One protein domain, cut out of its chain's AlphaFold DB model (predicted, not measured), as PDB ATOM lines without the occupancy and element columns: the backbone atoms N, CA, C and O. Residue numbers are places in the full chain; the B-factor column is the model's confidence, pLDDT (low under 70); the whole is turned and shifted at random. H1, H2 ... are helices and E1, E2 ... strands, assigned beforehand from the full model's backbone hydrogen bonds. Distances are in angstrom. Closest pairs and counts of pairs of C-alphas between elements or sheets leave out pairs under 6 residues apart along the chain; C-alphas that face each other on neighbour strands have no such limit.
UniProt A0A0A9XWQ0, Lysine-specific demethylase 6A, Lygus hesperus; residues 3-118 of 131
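Overview. This is residues 3 to 118 of the 131 residues of the protein "Lysine-specific demethylase 6A" of Lygus hesperus (UniProt A0A0A9XWQ0). A small three-stranded sheet has one face covered by H3 and by the later half of a long helix, H2; the earlier half of H2 runs on past the sheet, where H1 and H4 pack on it. H2 runs along much of the length of the whole. The printed part has 116 residues, with four named helices and three named strands in the order H1 H2 E1 E2 H3 E3 H4, and its class is mostly helix. The sheet, in the order E1 E3 E2, is mixed. The whole is compact, with a radius of gyration of the C-alphas of 15.0 A, yet elongated, spanning 47 by 28 by 23 A.

Along the chain. Start at the sheet: E1 is residues 48 to 50, E3 is residues 100 to 104, 13.1 A long, and E2 is residues 72 to 76, 13.6 A long. Find C-alpha 17 at (23.882, -51.710, -54.919); from there H2 runs 38.8 A to C-alpha 43 at (34.277, -29.753, -24.708). H3 is residues 87 to 93, 10.0 A long. H1 is residues 3 to 11, 12.3 A, and H4 is residues 108 to 117, 14.2 A, ending at C-alpha 117 at (29.526, -37.088, -54.173).

Arrangement. Look first at E3, the inner strand. E1 is parallel to it, with N 49 and O 102 within hydrogen-bond range at 2.9 A. E2 is antiparallel to E3, with N 101 and O 75 at 2.8 A and N 73 and O 103 at 2.9 A. H2 and H3 are on the same face of this sheet, two layers, helices over one face of strands. H2 has a height over the sheet of 9.2 A, lies over E3 and runs slantwise to it at 41 degrees on the local plane. H3, at a height of 10.2 A, lies over E2 and runs along it at 10 degrees on the local plane. H2 and H3 are close but not clearly touching, the C-alphas of Val 37 and Leu 87 being closest at 7.9 A. With residues 24 to 35 alone H2 touches H4, at a shallow tilt of 16 degrees, opposite ways; the closest C-alphas, of Leu 27 and Phe 115, are 6.5 A apart. With residues 23 to 27 alone it touches H1, at a steep tilt of 61 degrees; the closest C-alphas, of Ser 5 and Ile 23, are 5.9 A apart. H1 and H4 touch at a steep tilt of 54 degrees, their closest C-alphas, of Arg 10 and Val 114, being 6.2 A apart. H3 and H4 are apart. In H1, H2, H3 and H4 every O i to N i+4 pair is within hydrogen-bond range.

Size, cuts and confidence. Look for the two C-alphas farthest apart at Ser 15 and Gln 78, 47.8 A from each other. The printed part has no cut. The link from E1 to E2, residues 51 to 71, is long; within it residues 60 to 61 pair with residues 68 to 69, antiparallel. The mean pLDDT of the printed part is 96.0, and no printed residue is under 70.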
ATOM      1  N   HIS A   3      39.868 -46.231 -43.730       96.81
ATOM      2  CA  HIS A   3      40.632 -45.509 -44.748       96.81
ATOM      3  C   HIS A   3      40.409 -46.072 -46.155       96.81
ATOM      4  O   HIS A   3      40.179 -45.309 -47.095       96.81
ATOM      5  N   LEU A   4      40.373 -47.404 -46.290       96.50
ATOM      6  CA  LEU A   4      40.070 -48.048 -47.566       96.50
ATOM      7  C   LEU A   4      38.680 -47.656 -48.076       96.50
ATOM      8  O   LEU A   4      38.558 -47.284 -49.237       96.50
ATOM      9  N   SER A   5      37.644 -47.693 -47.233       98.19
ATOM     10  CA  SER A   5      36.286 -47.300 -47.638       98.19
ATOM     11  C   SER A   5      36.219 -45.854 -48.135       98.19
ATOM     12  O   SER A   5      35.584 -45.597 -49.154       98.19
ATOM     13  N   TRP A   6      36.929 -44.928 -47.483       98.12
ATOM     14  CA  TRP A   6      37.050 -43.543 -47.952       98.12
ATOM     15  C   TRP A   6      37.792 -43.433 -49.288       98.12
ATOM     16  O   TRP A   6      37.383 -42.667 -50.158       98.12
ATOM     17  N   ASN A   7      38.842 -44.226 -49.500       96.31
ATOM     18  CA  ASN A   7      39.547 -44.254 -50.782       96.31
ATOM     19  C   ASN A   7      38.714 -44.862 -51.911       96.31
ATOM     20  O   ASN A   7      38.777 -44.357 -53.031       96.31
ATOM     21  N   LEU A   8      37.929 -45.905 -51.636       96.94
ATOM     22  CA  LEU A   8      36.986 -46.465 -52.605       96.94
ATOM     23  C   LEU A   8      35.960 -45.405 -53.014       96.94
ATOM     24  O   LEU A   8      35.744 -45.200 -54.203       96.94
ATOM     25  N   ALA A   9      35.402 -44.683 -52.039       97.69
ATOM     26  CA  ALA A   9      34.418 -43.636 -52.289       97.69
ATOM     27  C   ALA A   9      34.959 -42.477 -53.140       97.69
ATOM     28  O   ALA A   9      34.239 -41.943 -53.976       97.69
ATOM     29  N   ARG A  10      36.236 -42.111 -52.959       96.38
ATOM     30  CA  ARG A  10      36.896 -41.055 -53.745       96.38
ATOM     31  C   ARG A  10      37.212 -41.467 -55.179       96.38
ATOM     32  O   ARG A  10      37.183 -40.624 -56.067       96.38
ATOM     33  N   ASN A  11      37.587 -42.728 -55.395       96.25
ATOM     34  CA  ASN A  11      38.303 -43.117 -56.614       96.25
ATOM     35  C   ASN A  11      37.572 -44.145 -57.481       96.25
ATOM     36  O   ASN A  11      37.998 -44.383 -58.610       96.25
ATOM     37  N   ILE A  12      36.510 -44.786 -56.981       95.06
ATOM     38  CA  ILE A  12      35.860 -45.901 -57.677       95.06
ATOM     39  C   ILE A  12      34.376 -45.622 -57.900       95.06
ATOM     40  O   ILE A  12      33.633 -45.283 -56.982       95.06
ATOM     41  N   LYS A  13      33.931 -45.858 -59.137       94.19
ATOM     42  CA  LYS A  13      32.514 -45.907 -59.498       94.19
ATOM     43  C   LYS A  13      31.944 -47.269 -59.118       94.19
ATOM     44  O   LYS A  13      32.389 -48.289 -59.639       94.19
ATOM     45  N   VAL A  14      30.965 -47.288 -58.218       95.12
ATOM     46  CA  VAL A  14      30.339 -48.526 -57.733       95.12
ATOM     47  C   VAL A  14      28.965 -48.698 -58.365       95.12
ATOM     48  O   VAL A  14      28.111 -47.821 -58.245       95.12
ATOM     49  N   SER A  15      28.758 -49.840 -59.017       95.94
ATOM     50  CA  SER A  15      27.479 -50.201 -59.640       95.94
ATOM     51  C   SER A  15      26.705 -51.285 -58.899       95.94
ATOM     52  O   SER A  15      25.496 -51.379 -59.076       95.94
ATOM     53  N   ASP A  16      27.374 -52.082 -58.060       96.56
ATOM     54  CA  ASP A  16      26.703 -53.061 -57.204       96.56
ATOM     55  C   ASP A  16      25.982 -52.344 -56.043       96.56
ATOM     56  O   ASP A  16      26.653 -51.701 -55.224       96.56
ATOM     57  N   PRO A  17      24.640 -52.435 -55.938       96.50
ATOM     58  CA  PRO A  17      23.882 -51.710 -54.919       96.50
ATOM     59  C   PRO A  17      24.279 -52.085 -53.491       96.50
ATOM     60  O   PRO A  17      24.388 -51.217 -52.627       96.50
ATOM     61  N   LYS A  18      24.563 -53.368 -53.240       97.12
ATOM     62  CA  LYS A  18      24.909 -53.855 -51.901       97.12
ATOM     63  C   LYS A  18      26.263 -53.315 -51.446       97.12
ATOM     64  O   LYS A  18      26.397 -52.859 -50.311       97.12
ATOM     65  N   LEU A  19      27.268 -53.332 -52.318       96.44
ATOM     66  CA  LEU A  19      28.576 -52.743 -52.045       96.44
ATOM     67  C   LEU A  19      28.469 -51.230 -51.840       96.44
ATOM     68  O   LEU A  19      29.069 -50.705 -50.900       96.44
ATOM     69  N   PHE A  20      27.686 -50.541 -52.677       97.94
ATOM     70  CA  PHE A  20      27.424 -49.112 -52.522       97.94
ATOM     71  C   PHE A  20      26.853 -48.801 -51.133       97.94
ATOM     72  O   PHE A  20      27.415 -47.971 -50.419       97.94
ATOM     73  N   GLU A  21      25.806 -49.510 -50.707       98.00
ATOM     74  CA  GLU A  21      25.195 -49.330 -49.387       98.00
ATOM     75  C   GLU A  21      26.180 -49.605 -48.246       98.00
ATOM     76  O   GLU A  21      26.240 -48.841 -47.281       98.00
ATOM     77  N   LEU A  22      26.983 -50.669 -48.338       98.12
ATOM     78  CA  LEU A  22      27.976 -51.003 -47.315       98.12
ATOM     79  C   LEU A  22      29.041 -49.909 -47.170       98.12
ATOM     80  O   LEU A  22      29.369 -49.523 -46.041       98.12
ATOM     81  N   ILE A  23      29.550 -49.382 -48.288       98.38
ATOM     82  CA  ILE A  23      30.519 -48.280 -48.281       98.38
ATOM     83  C   ILE A  23      29.847 -47.015 -47.748       98.38
ATOM     84  O   ILE A  23      30.340 -46.442 -46.780       98.38
ATOM     85  N   LYS A  24      28.690 -46.614 -48.292       98.12
ATOM     86  CA  LYS A  24      27.972 -45.395 -47.886       98.12
ATOM     87  C   LYS A  24      27.649 -45.399 -46.388       98.12
ATOM     88  O   LYS A  24      27.884 -44.402 -45.706       98.12
ATOM     89  N   ASN A  25      27.209 -46.535 -45.845       98.44
ATOM     90  CA  ASN A  25      26.971 -46.703 -44.411       98.44
ATOM     91  C   ASN A  25      28.260 -46.618 -43.583       98.44
ATOM     92  O   ASN A  25      28.245 -46.071 -42.479       98.44
ATOM     93  N   CYS A  26      29.379 -47.153 -44.084       98.50
ATOM     94  CA  CYS A  26      30.680 -46.986 -43.440       98.50
ATOM     95  C   CYS A  26      31.064 -45.503 -43.356       98.50
ATOM     96  O   CYS A  26      31.327 -45.023 -42.254       98.50
ATOM     97  N   LEU A  27      30.984 -44.767 -44.472       98.69
ATOM     98  CA  LEU A  27      31.287 -43.334 -44.525       98.69
ATOM     99  C   LEU A  27      30.407 -42.525 -43.561       98.69
ATOM    100  O   LEU A  27      30.933 -41.729 -42.788       98.69
ATOM    101  N   LEU A  28      29.088 -42.768 -43.549       98.62
ATOM    102  CA  LEU A  28      28.150 -42.063 -42.666       98.62
ATOM    103  C   LEU A  28      28.484 -42.287 -41.185       98.62
ATOM    104  O   LEU A  28      28.514 -41.340 -40.396       98.62
ATOM    105  N   ARG A  29      28.754 -43.540 -40.796       98.56
ATOM    106  CA  ARG A  29      29.148 -43.865 -39.417       98.56
ATOM    107  C   ARG A  29      30.460 -43.185 -39.043       98.56
ATOM    108  O   ARG A  29      30.558 -42.652 -37.941       98.56
ATOM    109  N   THR A  30      31.437 -43.176 -39.947       98.38
ATOM    110  CA  THR A  30      32.720 -42.511 -39.711       98.38
ATOM    111  C   THR A  30      32.567 -40.994 -39.612       98.38
ATOM    112  O   THR A  30      33.112 -40.418 -38.679       98.38
ATOM    113  N   LEU A  31      31.779 -40.347 -40.479       98.62
ATOM    114  CA  LEU A  31      31.482 -38.909 -40.399       98.62
ATOM    115  C   LEU A  31      30.868 -38.528 -39.055       98.62
ATOM    116  O   LEU A  31      31.345 -37.613 -38.384       98.62
ATOM    117  N   LYS A  32      29.828 -39.263 -38.642       98.62
ATOM    118  CA  LYS A  32      29.172 -39.046 -37.351       98.62
ATOM    119  C   LYS A  32      30.154 -39.237 -36.198       98.62
ATOM    120  O   LYS A  32      30.151 -38.442 -35.263       98.62
ATOM    121  N   HIS A  33      30.983 -40.277 -36.262       98.50
ATOM    122  CA  HIS A  33      32.014 -40.510 -35.258       98.50
ATOM    123  C   HIS A  33      32.983 -39.325 -35.187       98.50
ATOM    124  O   HIS A  33      33.152 -38.770 -34.108       98.50
ATOM    125  N   CYS A  34      33.538 -38.878 -36.318       98.62
ATOM    126  CA  CYS A  34      34.453 -37.742 -36.349       98.62
ATOM    127  C   CYS A  34      33.826 -36.473 -35.755       98.62
ATOM    128  O   CYS A  34      34.434 -35.846 -34.892       98.62
ATOM    129  N   ALA A  35      32.590 -36.141 -36.136       98.50
ATOM    130  CA  ALA A  35      31.884 -34.979 -35.598       98.50
ATOM    131  C   ALA A  35      31.735 -35.040 -34.065       98.50
ATOM    132  O   ALA A  35      32.084 -34.085 -33.372       98.50
ATOM    133  N   ILE A  36      31.286 -36.184 -33.533       98.56
ATOM    134  CA  ILE A  36      31.109 -36.384 -32.085       98.56
ATOM    135  C   ILE A  36      32.449 -36.306 -31.347       98.56
ATOM    136  O   ILE A  36      32.525 -35.716 -30.270       98.56
ATOM    137  N   VAL A  37      33.512 -36.899 -31.900       98.50
ATOM    138  CA  VAL A  37      34.835 -36.847 -31.268       98.50
ATOM    139  C   VAL A  37      35.366 -35.416 -31.244       98.50
ATOM    140  O   VAL A  37      35.829 -34.982 -30.194       98.50
ATOM    141  N   LEU A  38      35.259 -34.656 -32.337       98.31
ATOM    142  CA  LEU A  38      35.703 -33.257 -32.370       98.31
ATOM    143  C   LEU A  38      34.943 -32.387 -31.361       98.31
ATOM    144  O   LEU A  38      35.557 -31.589 -30.650       98.31
ATOM    145  N   GLU A  39      33.626 -32.567 -31.244       98.19
ATOM    146  CA  GLU A  39      32.818 -31.882 -30.232       98.19
ATOM    147  C   GLU A  39      33.247 -32.268 -28.810       98.19
ATOM    148  O   GLU A  39      33.423 -31.399 -27.954       98.19
ATOM    149  N   PHE A  40      33.499 -33.558 -28.566       98.12
ATOM    150  CA  PHE A  40      34.017 -34.034 -27.288       98.12
ATOM    151  C   PHE A  40      35.375 -33.404 -26.953       98.12
ATOM    152  O   PHE A  40      35.536 -32.885 -25.849       98.12
ATOM    153  N   VAL A  41      36.327 -33.387 -27.886       97.88
ATOM    154  CA  VAL A  41      37.659 -32.788 -27.691       97.88
ATOM    155  C   VAL A  41      37.540 -31.295 -27.379       97.88
ATOM    156  O   VAL A  41      38.105 -30.824 -26.389       97.88
ATOM    157  N   LYS A  42      36.704 -30.571 -28.135       96.50
ATOM    158  CA  LYS A  42      36.400 -29.158 -27.879       96.50
ATOM    159  C   LYS A  42      35.790 -28.945 -26.490       96.50
ATOM    160  O   LYS A  42      36.187 -28.017 -25.792       96.50
ATOM    161  N   SER A  43      34.881 -29.821 -26.051       97.56
ATOM    162  CA  SER A  43      34.277 -29.753 -24.708       97.56
ATOM    163  C   SER A  43      35.286 -29.952 -23.568       97.56
ATOM    164  O   SER A  43      35.011 -29.566 -22.432       97.56
ATOM    165  N   LYS A  44      36.453 -30.548 -23.852       97.44
ATOM    166  CA  LYS A  44      37.559 -30.713 -22.898       97.44
ATOM    167  C   LYS A  44      38.586 -29.583 -22.952       97.44
ATOM    168  O   LYS A  44      39.522 -29.601 -22.164       97.44
ATOM    169  N   GLY A  45      38.415 -28.609 -23.846       95.69
ATOM    170  CA  GLY A  45      39.373 -27.519 -24.034       95.69
ATOM    171  C   GLY A  45      40.692 -27.965 -24.670       95.69
ATOM    172  O   GLY A  45      41.673 -27.234 -24.593       95.69
ATOM    173  N   VAL A  46      40.728 -29.152 -25.285       95.62
ATOM    174  CA  VAL A  46      41.915 -29.648 -25.988       95.62
ATOM    175  C   VAL A  46      41.966 -29.055 -27.391       95.62
ATOM    176  O   VAL A  46      40.965 -29.025 -28.110       95.62
ATOM    177  N   GLU A  47      43.144 -28.573 -27.776       90.06
ATOM    178  CA  GLU A  47      43.387 -28.001 -29.096       90.06
ATOM    179  C   GLU A  47      43.297 -29.087 -30.180       90.06
ATOM    180  O   GLU A  47      43.929 -30.144 -30.083       90.06
ATOM    181  N   VAL A  48      42.521 -28.804 -31.228       96.56
ATOM    182  CA  VAL A  48      42.496 -29.595 -32.461       96.56
ATOM    183  C   VAL A  48      43.348 -28.878 -33.499       96.56
ATOM    184  O   VAL A  48      43.006 -27.776 -33.929       96.56
ATOM    185  N   ARG A  49      44.445 -29.506 -33.921       96.38
ATOM    186  CA  ARG A  49      45.322 -28.994 -34.977       96.38
ATOM    187  C   ARG A  49      45.049 -29.729 -36.275       96.38
ATOM    188  O   ARG A  49      45.045 -30.956 -36.313       96.38
ATOM    189  N   PHE A  50      44.884 -28.983 -37.359       97.56
ATOM    190  CA  PHE A  50      44.884 -29.591 -38.682       97.56
ATOM    191  C   PHE A  50      46.312 -30.028 -39.028       97.56
ATOM    192  O   PHE A  50      47.211 -29.192 -39.120       97.56
ATOM    193  N   HIS A  51      46.511 -31.332 -39.187       95.38
ATOM    194  CA  HIS A  51      47.786 -31.934 -39.569       95.38
ATOM    195  C   HIS A  51      47.875 -32.145 -41.080       95.38
ATOM    196  O   HIS A  51      48.952 -32.016 -41.665       95.38
ATOM    197  N   GLY A  52      46.734 -32.415 -41.721       95.69
ATOM    198  CA  GLY A  52      46.720 -32.905 -43.090       95.69
ATOM    199  C   GLY A  52      47.209 -34.349 -43.168       95.69
ATOM    200  O   GLY A  52      47.500 -34.986 -42.157       95.69
ATOM    201  N   ARG A  53      47.312 -34.861 -44.393       94.62
ATOM    202  CA  ARG A  53      47.875 -36.182 -44.666       94.62
ATOM    203  C   ARG A  53      48.779 -36.140 -45.889       94.62
ATOM    204  O   ARG A  53      48.417 -35.567 -46.919       94.62
ATOM    205  N   GLY A  54      49.944 -36.768 -45.791       92.56
ATOM    206  CA  GLY A  54      50.901 -36.894 -46.879       92.56
ATOM    207  C   GLY A  54      50.418 -37.816 -48.001       92.56
ATOM    208  O   GLY A  54      49.667 -38.776 -47.802       92.56
ATOM    209  N   LYS A  55      50.902 -37.566 -49.224       88.50
ATOM    210  CA  LYS A  55      50.684 -38.484 -50.349       88.50
ATOM    211  C   LYS A  55      51.322 -39.840 -50.025       88.50
ATOM    212  O   LYS A  55      52.500 -39.893 -49.688       88.50
ATOM    213  N   ASN A  56      50.562 -40.924 -50.189       88.25
ATOM    214  CA  ASN A  56      50.974 -42.305 -49.885       88.25
ATOM    215  C   ASN A  56      51.285 -42.580 -48.403       88.25
ATOM    216  O   ASN A  56      51.930 -43.578 -48.088       88.25
ATOM    217  N   GLU A  57      50.822 -41.728 -47.491       93.12
ATOM    218  CA  GLU A  57      50.948 -41.986 -46.062       93.12
ATOM    219  C   GLU A  57      50.120 -43.210 -45.642       93.12
ATOM    220  O   GLU A  57      48.940 -43.341 -45.999       93.12
ATOM    221  N   ALA A  58      50.746 -44.108 -44.878       93.56
ATOM    222  CA  ALA A  58      50.118 -45.326 -44.376       93.56
ATOM    223  C   ALA A  58      49.006 -45.010 -43.364       93.56
ATOM    224  O   ALA A  58      49.020 -43.975 -42.706       93.56
ATOM    225  N   SER A  59      48.013 -45.894 -43.232       95.94
ATOM    226  CA  SER A  59      46.994 -45.755 -42.184       95.94
ATOM    227  C   SER A  59      47.622 -45.806 -40.799       95.94
ATOM    228  O   SER A  59      48.487 -46.642 -40.533       95.94
ATOM    229  N   HIS A  60      47.160 -44.928 -39.915       96.88
ATOM    230  CA  HIS A  60      47.588 -44.932 -38.528       96.88
ATOM    231  C   HIS A  60      46.809 -45.971 -37.729       96.88
ATOM    232  O   HIS A  60      45.619 -46.212 -37.947       96.88
ATOM    233  N   TYR A  61      47.502 -46.561 -36.766       97.69
ATOM    234  CA  TYR A  61      46.949 -47.525 -35.833       97.69
ATOM    235  C   TYR A  61      47.319 -47.098 -34.422       97.69
ATOM    236  O   TYR A  61      48.379 -46.511 -34.193       97.69
ATOM    237  N   CYS A  62      46.432 -47.373 -33.473       98.12
ATOM    238  CA  CYS A  62      46.695 -47.072 -32.079       98.12
ATOM    239  C   CYS A  62      47.870 -47.917 -31.582       98.12
ATOM    240  O   CYS A  62      47.811 -49.142 -31.649       98.12
ATOM    241  N   GLY A  63      48.890 -47.285 -30.998       96.31
ATOM    242  CA  GLY A  63      50.064 -47.982 -30.461       96.31
ATOM    243  C   GLY A  63      49.778 -48.919 -29.281       96.31
ATOM    244  O   GLY A  63      50.666 -49.664 -28.886       96.31
ATOM    245  N   GLN A  64      48.563 -48.890 -28.718       96.44
ATOM    246  CA  GLN A  64      48.175 -49.704 -27.562       96.44
ATOM    247  C   GLN A  64      47.249 -50.875 -27.907       96.44
ATOM    248  O   GLN A  64      47.371 -51.941 -27.311       96.44
ATOM    249  N   CYS A  65      46.272 -50.671 -28.792       98.06
ATOM    250  CA  CYS A  65      45.268 -51.690 -29.124       98.06
ATOM    251  C   CYS A  65      45.211 -52.044 -30.610       98.06
ATOM    252  O   CYS A  65      44.332 -52.802 -31.007       98.06
ATOM    253  N   GLU A  66      46.099 -51.463 -31.421       98.00
ATOM    254  CA  GLU A  66      46.260 -51.752 -32.852       98.00
ATOM    255  C   GLU A  66      45.000 -51.524 -33.700       98.00
ATOM    256  O   GLU A  66      44.940 -51.916 -34.864       98.00
ATOM    257  N   VAL A  67      43.984 -50.847 -33.156       98.12
ATOM    258  CA  VAL A  67      42.819 -50.434 -33.938       98.12
ATOM    259  C   VAL A  67      43.225 -49.330 -34.909       98.12
ATOM    260  O   VAL A  67      44.002 -48.439 -34.559       98.12
ATOM    261  N   GLU A  68      42.687 -49.374 -36.126       98.25
ATOM    262  CA  GLU A  68      42.849 -48.289 -37.095       98.25
ATOM    263  C   GLU A  68      42.290 -46.983 -36.516       98.25
ATOM    264  O   GLU A  68      41.159 -46.947 -36.024       98.25
ATOM    265  N   VAL A  69      43.073 -45.911 -36.602       98.38
ATOM    266  CA  VAL A  69      42.674 -44.565 -36.190       98.38
ATOM    267  C   VAL A  69      42.553 -43.718 -37.447       98.38
ATOM    268  O   VAL A  69      43.536 -43.476 -38.141       98.38
ATOM    269  N   PHE A  70      41.327 -43.311 -37.763       98.38
ATOM    270  CA  PHE A  70      41.024 -42.546 -38.965       98.38
ATOM    271  C   PHE A  70      40.700 -41.095 -38.618       98.38
ATOM    272  O   PHE A  70      39.826 -40.845 -37.784       98.38
ATOM    273  N   ASN A  71      41.337 -40.165 -39.331       98.38
ATOM    274  CA  ASN A  71      41.132 -38.719 -39.292       98.38
ATOM    275  C   ASN A  71      41.545 -38.022 -37.990       98.38
ATOM    276  O   ASN A  71      42.276 -37.042 -38.042       98.38
ATOM    277  N   ILE A  72      41.071 -38.496 -36.837       98.44
ATOM    278  CA  ILE A  72      41.286 -37.843 -35.544       98.44
ATOM    279  C   ILE A  72      42.303 -38.643 -34.740       98.44
ATOM    280  O   ILE A  72      41.988 -39.710 -34.208       98.44
ATOM    281  N   LEU A  73      43.524 -38.124 -34.663       98.00
ATOM    282  CA  LEU A  73      44.660 -38.775 -34.024       98.00
ATOM    283  C   LEU A  73      44.946 -38.109 -32.677       98.00
ATOM    284  O   LEU A  73      45.003 -36.885 -32.590       98.00
ATOM    285  N   PHE A  74      45.183 -38.901 -31.635       97.69
ATOM    286  CA  PHE A  74      45.646 -38.386 -30.348       97.69
ATOM    287  C   PHE A  74      47.129 -38.697 -30.182       97.69
ATOM    288  O   PHE A  74      47.522 -39.858 -30.259       97.69
ATOM    289  N   ILE A  75      47.944 -37.676 -29.935       95.94
ATOM    290  CA  ILE A  75      49.379 -37.819 -29.653       95.94
ATOM    291  C   ILE A  75      49.730 -37.110 -28.344       95.94
ATOM    292  O   ILE A  75      48.977 -36.254 -27.879       95.94
ATOM    293  N   ARG A  76      50.881 -37.432 -27.757       91.38
ATOM    294  CA  ARG A  76      51.432 -36.710 -26.602       91.38
ATOM    295  C   ARG A  76      52.731 -36.026 -27.002       91.38
ATOM    296  O   ARG A  76      53.648 -36.692 -27.467       91.38
ATOM    297  N   GLU A  77      52.840 -34.718 -26.771       80.31
ATOM    298  CA  GLU A  77      54.051 -33.949 -27.122       80.31
ATOM    299  C   GLU A  77      55.303 -34.430 -26.365       80.31
ATOM    300  O   GLU A  77      56.423 -34.271 -26.839       80.31
ATOM    301  N   GLN A  78      55.123 -35.054 -25.197       80.69
ATOM    302  CA  GLN A  78      56.221 -35.554 -24.364       80.69
ATOM    303  C   GLN A  78      56.791 -36.903 -24.841       80.69
ATOM    304  O   GLN A  78      57.847 -37.330 -24.365       80.69
ATOM    305  N   GLU A  79      56.114 -37.606 -25.752       82.19
ATOM    306  CA  GLU A  79      56.587 -38.896 -26.250       82.19
ATOM    307  C   GLU A  79      57.685 -38.694 -27.306       82.19
ATOM    308  O   GLU A  79      57.490 -38.041 -28.325       82.19
ATOM    309  N   LYS A  80      58.860 -39.310 -27.092       73.62
ATOM    310  CA  LYS A  80      60.011 -39.226 -28.023       73.62
ATOM    311  C   LYS A  80      59.688 -39.698 -29.447       73.62
ATOM    312  O   LYS A  80      60.420 -39.385 -30.381       73.62
ATOM    313  N   ARG A  81      58.653 -40.521 -29.599       79.00
ATOM    314  CA  ARG A  81      58.092 -40.955 -30.879       79.00
ATOM    315  C   ARG A  81      56.647 -40.475 -30.895       79.00
ATOM    316  O   ARG A  81      55.966 -40.658 -29.894       79.00
ATOM    317  N   HIS A  82      56.185 -39.911 -32.007       82.38
ATOM    318  CA  HIS A  82      54.786 -39.515 -32.186       82.38
ATOM    319  C   HIS A  82      53.892 -40.763 -32.282       82.38
ATOM    320  O   HIS A  82      53.527 -41.197 -33.373       82.38
ATOM    321  N   ILE A  83      53.609 -41.400 -31.144       94.06
ATOM    322  CA  ILE A  83      52.746 -42.578 -31.077       94.06
ATOM    323  C   ILE A  83      51.297 -42.098 -31.148       94.06
ATOM    324  O   ILE A  83      50.871 -41.219 -30.401       94.06
ATOM    325  N   VAL A  84      50.536 -42.695 -32.061       96.88
ATOM    326  CA  VAL A  84      49.109 -42.417 -32.221       96.88
ATOM    327  C   VAL A  84      48.305 -43.248 -31.225       96.88
ATOM    328  O   VAL A  84      48.512 -44.453 -31.074       96.88
ATOM    329  N   HIS A  85      47.330 -42.615 -30.583       98.00
ATOM    330  CA  HIS A  85      46.348 -43.242 -29.706       98.00
ATOM    331  C   HIS A  85      44.942 -43.079 -30.294       98.00
ATOM    332  O   HIS A  85      44.611 -42.037 -30.861       98.00
ATOM    333  N   CYS A  86      44.094 -44.102 -30.159       98.56
ATOM    334  CA  CYS A  86      42.660 -43.949 -30.410       98.56
ATOM    335  C   CYS A  86      41.992 -43.213 -29.237       98.56
ATOM    336  O   CYS A  86      42.547 -43.158 -28.134       98.56
ATOM    337  N   LEU A  87      40.772 -42.705 -29.442       98.31
ATOM    338  CA  LEU A  87      40.021 -42.002 -28.396       98.31
ATOM    339  C   LEU A  87      39.867 -42.839 -27.116       98.31
ATOM    340  O   LEU A  87      40.034 -42.318 -26.016       98.31
ATOM    341  N   ASP A  88      39.561 -44.132 -27.241       98.38
ATOM    342  CA  ASP A  88      39.319 -44.991 -26.078       98.38
ATOM    343  C   ASP A  88      40.583 -45.194 -25.243       98.38
ATOM    344  O   ASP A  88      40.535 -45.110 -24.015       98.38
ATOM    345  N   CYS A  89      41.727 -45.428 -25.887       98.31
ATOM    346  CA  CYS A  89      43.009 -45.550 -25.197       98.31
ATOM    347  C   CYS A  89      43.459 -44.215 -24.594       98.31
ATOM    348  O   CYS A  89      43.925 -44.207 -23.456       98.31
ATOM    349  N   ALA A  90      43.244 -43.094 -25.292       97.44
ATOM    350  CA  ALA A  90      43.523 -41.766 -24.752       97.44
ATOM    351  C   ALA A  90      42.678 -41.480 -23.497       97.44
ATOM    352  O   ALA A  90      43.219 -41.125 -22.450       97.44
ATOM    353  N   LYS A  91      41.366 -41.751 -23.546       97.69
ATOM    354  CA  LYS A  91      40.448 -41.583 -22.406       97.69
ATOM    355  C   LYS A  91      40.752 -42.512 -21.235       97.69
ATOM    356  O   LYS A  91      40.567 -42.105 -20.092       97.69
ATOM    357  N   LYS A  92      41.186 -43.752 -21.496       97.69
ATOM    358  CA  LYS A  92      41.588 -44.697 -20.439       97.69
ATOM    359  C   LYS A  92      42.794 -44.191 -19.653       97.69
ATOM    360  O   LYS A  92      42.852 -44.411 -18.451       97.69
ATOM    361  N   GLN A  93      43.736 -43.529 -20.322       94.75
ATOM    362  CA  GLN A  93      44.887 -42.920 -19.660       94.75
ATOM    363  C   GLN A  93      44.503 -41.616 -18.959       94.75
ATOM    364  O   GLN A  93      44.901 -41.376 -17.822       94.75
ATOM    365  N   THR A  94      43.737 -40.762 -19.640       95.50
ATOM    366  CA  THR A  94      43.367 -39.441 -19.134       95.50
ATOM    367  C   THR A  94      41.971 -39.059 -19.639       95.50
ATOM    368  O   THR A  94      41.830 -38.616 -20.778       95.50
ATOM    369  N   PRO A  95      40.910 -39.190 -18.816       95.31
ATOM    370  CA  PRO A  95      39.532 -38.918 -19.245       95.31
ATOM    371  C   PRO A  95      39.263 -37.470 -19.685       95.31
ATOM    372  O   PRO A  95      38.344 -37.228 -20.472       95.31
ATOM    373  N   SER A  96      40.042 -36.511 -19.174       95.56
ATOM    374  CA  SER A  96      40.025 -35.099 -19.582       95.56
ATOM    375  C   SER A  96      40.818 -34.825 -20.861       95.56
ATOM    376  O   SER A  96      40.748 -33.711 -21.360       95.56
ATOM    377  N   LEU A  97      41.544 -35.818 -21.392       96.44
ATOM    378  CA  LEU A  97      42.511 -35.675 -22.486       96.44
ATOM    379  C   LEU A  97      43.672 -34.704 -22.181       96.44
ATOM    380  O   LEU A  97      44.364 -34.263 -23.093       96.44
ATOM    381  N   GLU A  98      43.924 -34.394 -20.908       93.81
ATOM    382  CA  GLU A  98      45.061 -33.563 -20.506       93.81
ATOM    383  C   GLU A  98      46.394 -34.179 -20.969       93.81
ATOM    384  O   GLU A  98      46.614 -35.390 -20.874       93.81
ATOM    385  N   GLY A  99      47.273 -33.338 -21.522       92.56
ATOM    386  CA  GLY A  99      48.556 -33.754 -22.095       92.56
ATOM    387  C   GLY A  99      48.472 -34.398 -23.486       92.56
ATOM    388  O   GLY A  99      49.516 -34.703 -24.064       92.56
ATOM    389  N   PHE A 100      47.270 -34.593 -24.042       95.50
ATOM    390  CA  PHE A 100      47.097 -34.985 -25.441       95.50
ATOM    391  C   PHE A 100      46.929 -33.767 -26.350       95.50
ATOM    392  O   PHE A 100      46.279 -32.785 -25.997       95.50
ATOM    393  N   VAL A 101      47.452 -33.889 -27.566       94.94
ATOM    394  CA  VAL A 101      47.131 -33.030 -28.705       94.94
ATOM    395  C   VAL A 101      46.283 -33.840 -29.677       94.94
ATOM    396  O   VAL A 101      46.585 -35.003 -29.961       94.94
ATOM    397  N   CYS A 102      45.215 -33.223 -30.175       97.50
ATOM    398  CA  CYS A 102      44.343 -33.810 -31.179       97.50
ATOM    399  C   CYS A 102      44.757 -33.313 -32.567       97.50
ATOM    400  O   CYS A 102      44.809 -32.105 -32.803       97.50
ATOM    401  N   LEU A 103      45.027 -34.230 -33.491       97.31
ATOM    402  CA  LEU A 103      45.349 -33.932 -34.885       97.31
ATOM    403  C   LEU A 103      44.195 -34.353 -35.797       97.31
ATOM    404  O   LEU A 103      43.668 -35.452 -35.651       97.31
ATOM    405  N   GLU A 104      43.825 -33.489 -36.738       97.94
ATOM    406  CA  GLU A 104      42.848 -33.758 -37.799       97.94
ATOM    407  C   GLU A 104      43.575 -33.908 -39.149       97.94
ATOM    408  O   GLU A 104      44.273 -32.989 -39.586       97.94
ATOM    409  N   GLU A 105      43.428 -35.056 -39.814       97.88
ATOM    410  CA  GLU A 105      44.056 -35.330 -41.121       97.88
ATOM    411  C   GLU A 105      43.259 -34.764 -42.307       97.88
ATOM    412  O   GLU A 105      43.836 -34.338 -43.303       97.88
ATOM    413  N   TYR A 106      41.931 -34.777 -42.216       98.00
ATOM    414  CA  TYR A 106      40.991 -34.324 -43.237       98.00
ATOM    415  C   TYR A 106      39.949 -33.434 -42.588       98.00
ATOM    416  O   TYR A 106      39.336 -33.809 -41.585       98.00
ATOM    417  N   ARG A 107      39.675 -32.287 -43.202       98.06
ATOM    418  CA  ARG A 107      38.630 -31.408 -42.683       98.06
ATOM    419  C   ARG A 107      37.282 -32.101 -42.805       98.06
ATOM    420  O   ARG A 107      36.986 -32.734 -43.820       98.06
ATOM    421  N   MET A 108      36.408 -31.890 -41.824       98.12
ATOM    422  CA  MET A 108      35.023 -32.370 -41.911       98.12
ATOM    423  C   MET A 108      34.326 -31.963 -43.218       98.12
ATOM    424  O   MET A 108      33.578 -32.763 -43.770       98.12
ATOM    425  N   SER A 109      34.599 -30.768 -43.754       98.25
ATOM    426  CA  SER A 109      34.063 -30.319 -45.048       98.25
ATOM    427  C   SER A 109      34.489 -31.205 -46.221       98.25
ATOM    428  O   SER A 109      33.657 -31.550 -47.051       98.25
ATOM    429  N   GLU A 110      35.752 -31.630 -46.258       98.06
ATOM    430  CA  GLU A 110      36.288 -32.505 -47.310       98.06
ATOM    431  C   GLU A 110      35.681 -33.910 -47.220       98.06
ATOM    432  O   GLU A 110      35.384 -34.552 -48.228       98.06
ATOM    433  N   LEU A 111      35.470 -34.403 -45.995       98.50
ATOM    434  CA  LEU A 111      34.808 -35.685 -45.771       98.50
ATOM    435  C   LEU A 111      33.322 -35.633 -46.160       98.50
ATOM    436  O   LEU A 111      32.813 -36.592 -46.740       98.50
ATOM    437  N   MET A 112      32.628 -34.530 -45.871       98.62
ATOM    438  CA  MET A 112      31.236 -34.336 -46.289       98.62
ATOM    439  C   MET A 112      31.116 -34.289 -47.812       98.62
ATOM    440  O   MET A 112      30.286 -34.998 -48.366       98.62
ATOM    441  N   GLU A 113      32.005 -33.568 -48.497       98.56
ATOM    442  CA  GLU A 113      32.011 -33.500 -49.962       98.56
ATOM    443  C   GLU A 113      32.189 -34.883 -50.609       98.56
ATOM    444  O   GLU A 113      31.440 -35.259 -51.511       98.56
ATOM    445  N   VAL A 114      33.143 -35.688 -50.127       98.44
ATOM    446  CA  VAL A 114      33.331 -37.061 -50.627       98.44
ATOM    447  C   VAL A 114      32.105 -37.921 -50.346       98.44
ATOM    448  O   VAL A 114      31.705 -38.718 -51.196       98.44
ATOM    449  N   PHE A 115      31.509 -37.785 -49.160       98.56
ATOM    450  CA  PHE A 115      30.291 -38.508 -48.836       98.56
ATOM    451  C   PHE A 115      29.162 -38.129 -49.788       98.56
ATOM    452  O   PHE A 115      28.583 -39.035 -50.377       98.56
ATOM    453  N   ASP A 116      28.874 -36.845 -49.983       98.25
ATOM    454  CA  ASP A 116      27.774 -36.369 -50.826       98.25
ATOM    455  C   ASP A 116      27.957 -36.790 -52.289       98.25
ATOM    456  O   ASP A 116      27.016 -37.291 -52.910       98.25
ATOM    457  N   ASN A 117      29.188 -36.712 -52.800       98.00
ATOM    458  CA  ASN A 117      29.526 -37.088 -54.173       98.00
ATOM    459  C   ASN A 117      29.559 -38.607 -54.415       98.00
ATOM    460  O   ASN A 117      29.513 -39.046 -55.566       98.00
ATOM    461  N   PHE A 118      29.630 -39.436 -53.369       98.00
ATOM    462  CA  PHE A 118      29.609 -40.888 -53.536       98.00
ATOM    463  C   PHE A 118      28.190 -41.384 -53.858       98.00
ATOM    464  O   PHE A 118      27.350 -41.552 -52.965       98.00
TER     465      PHE A 118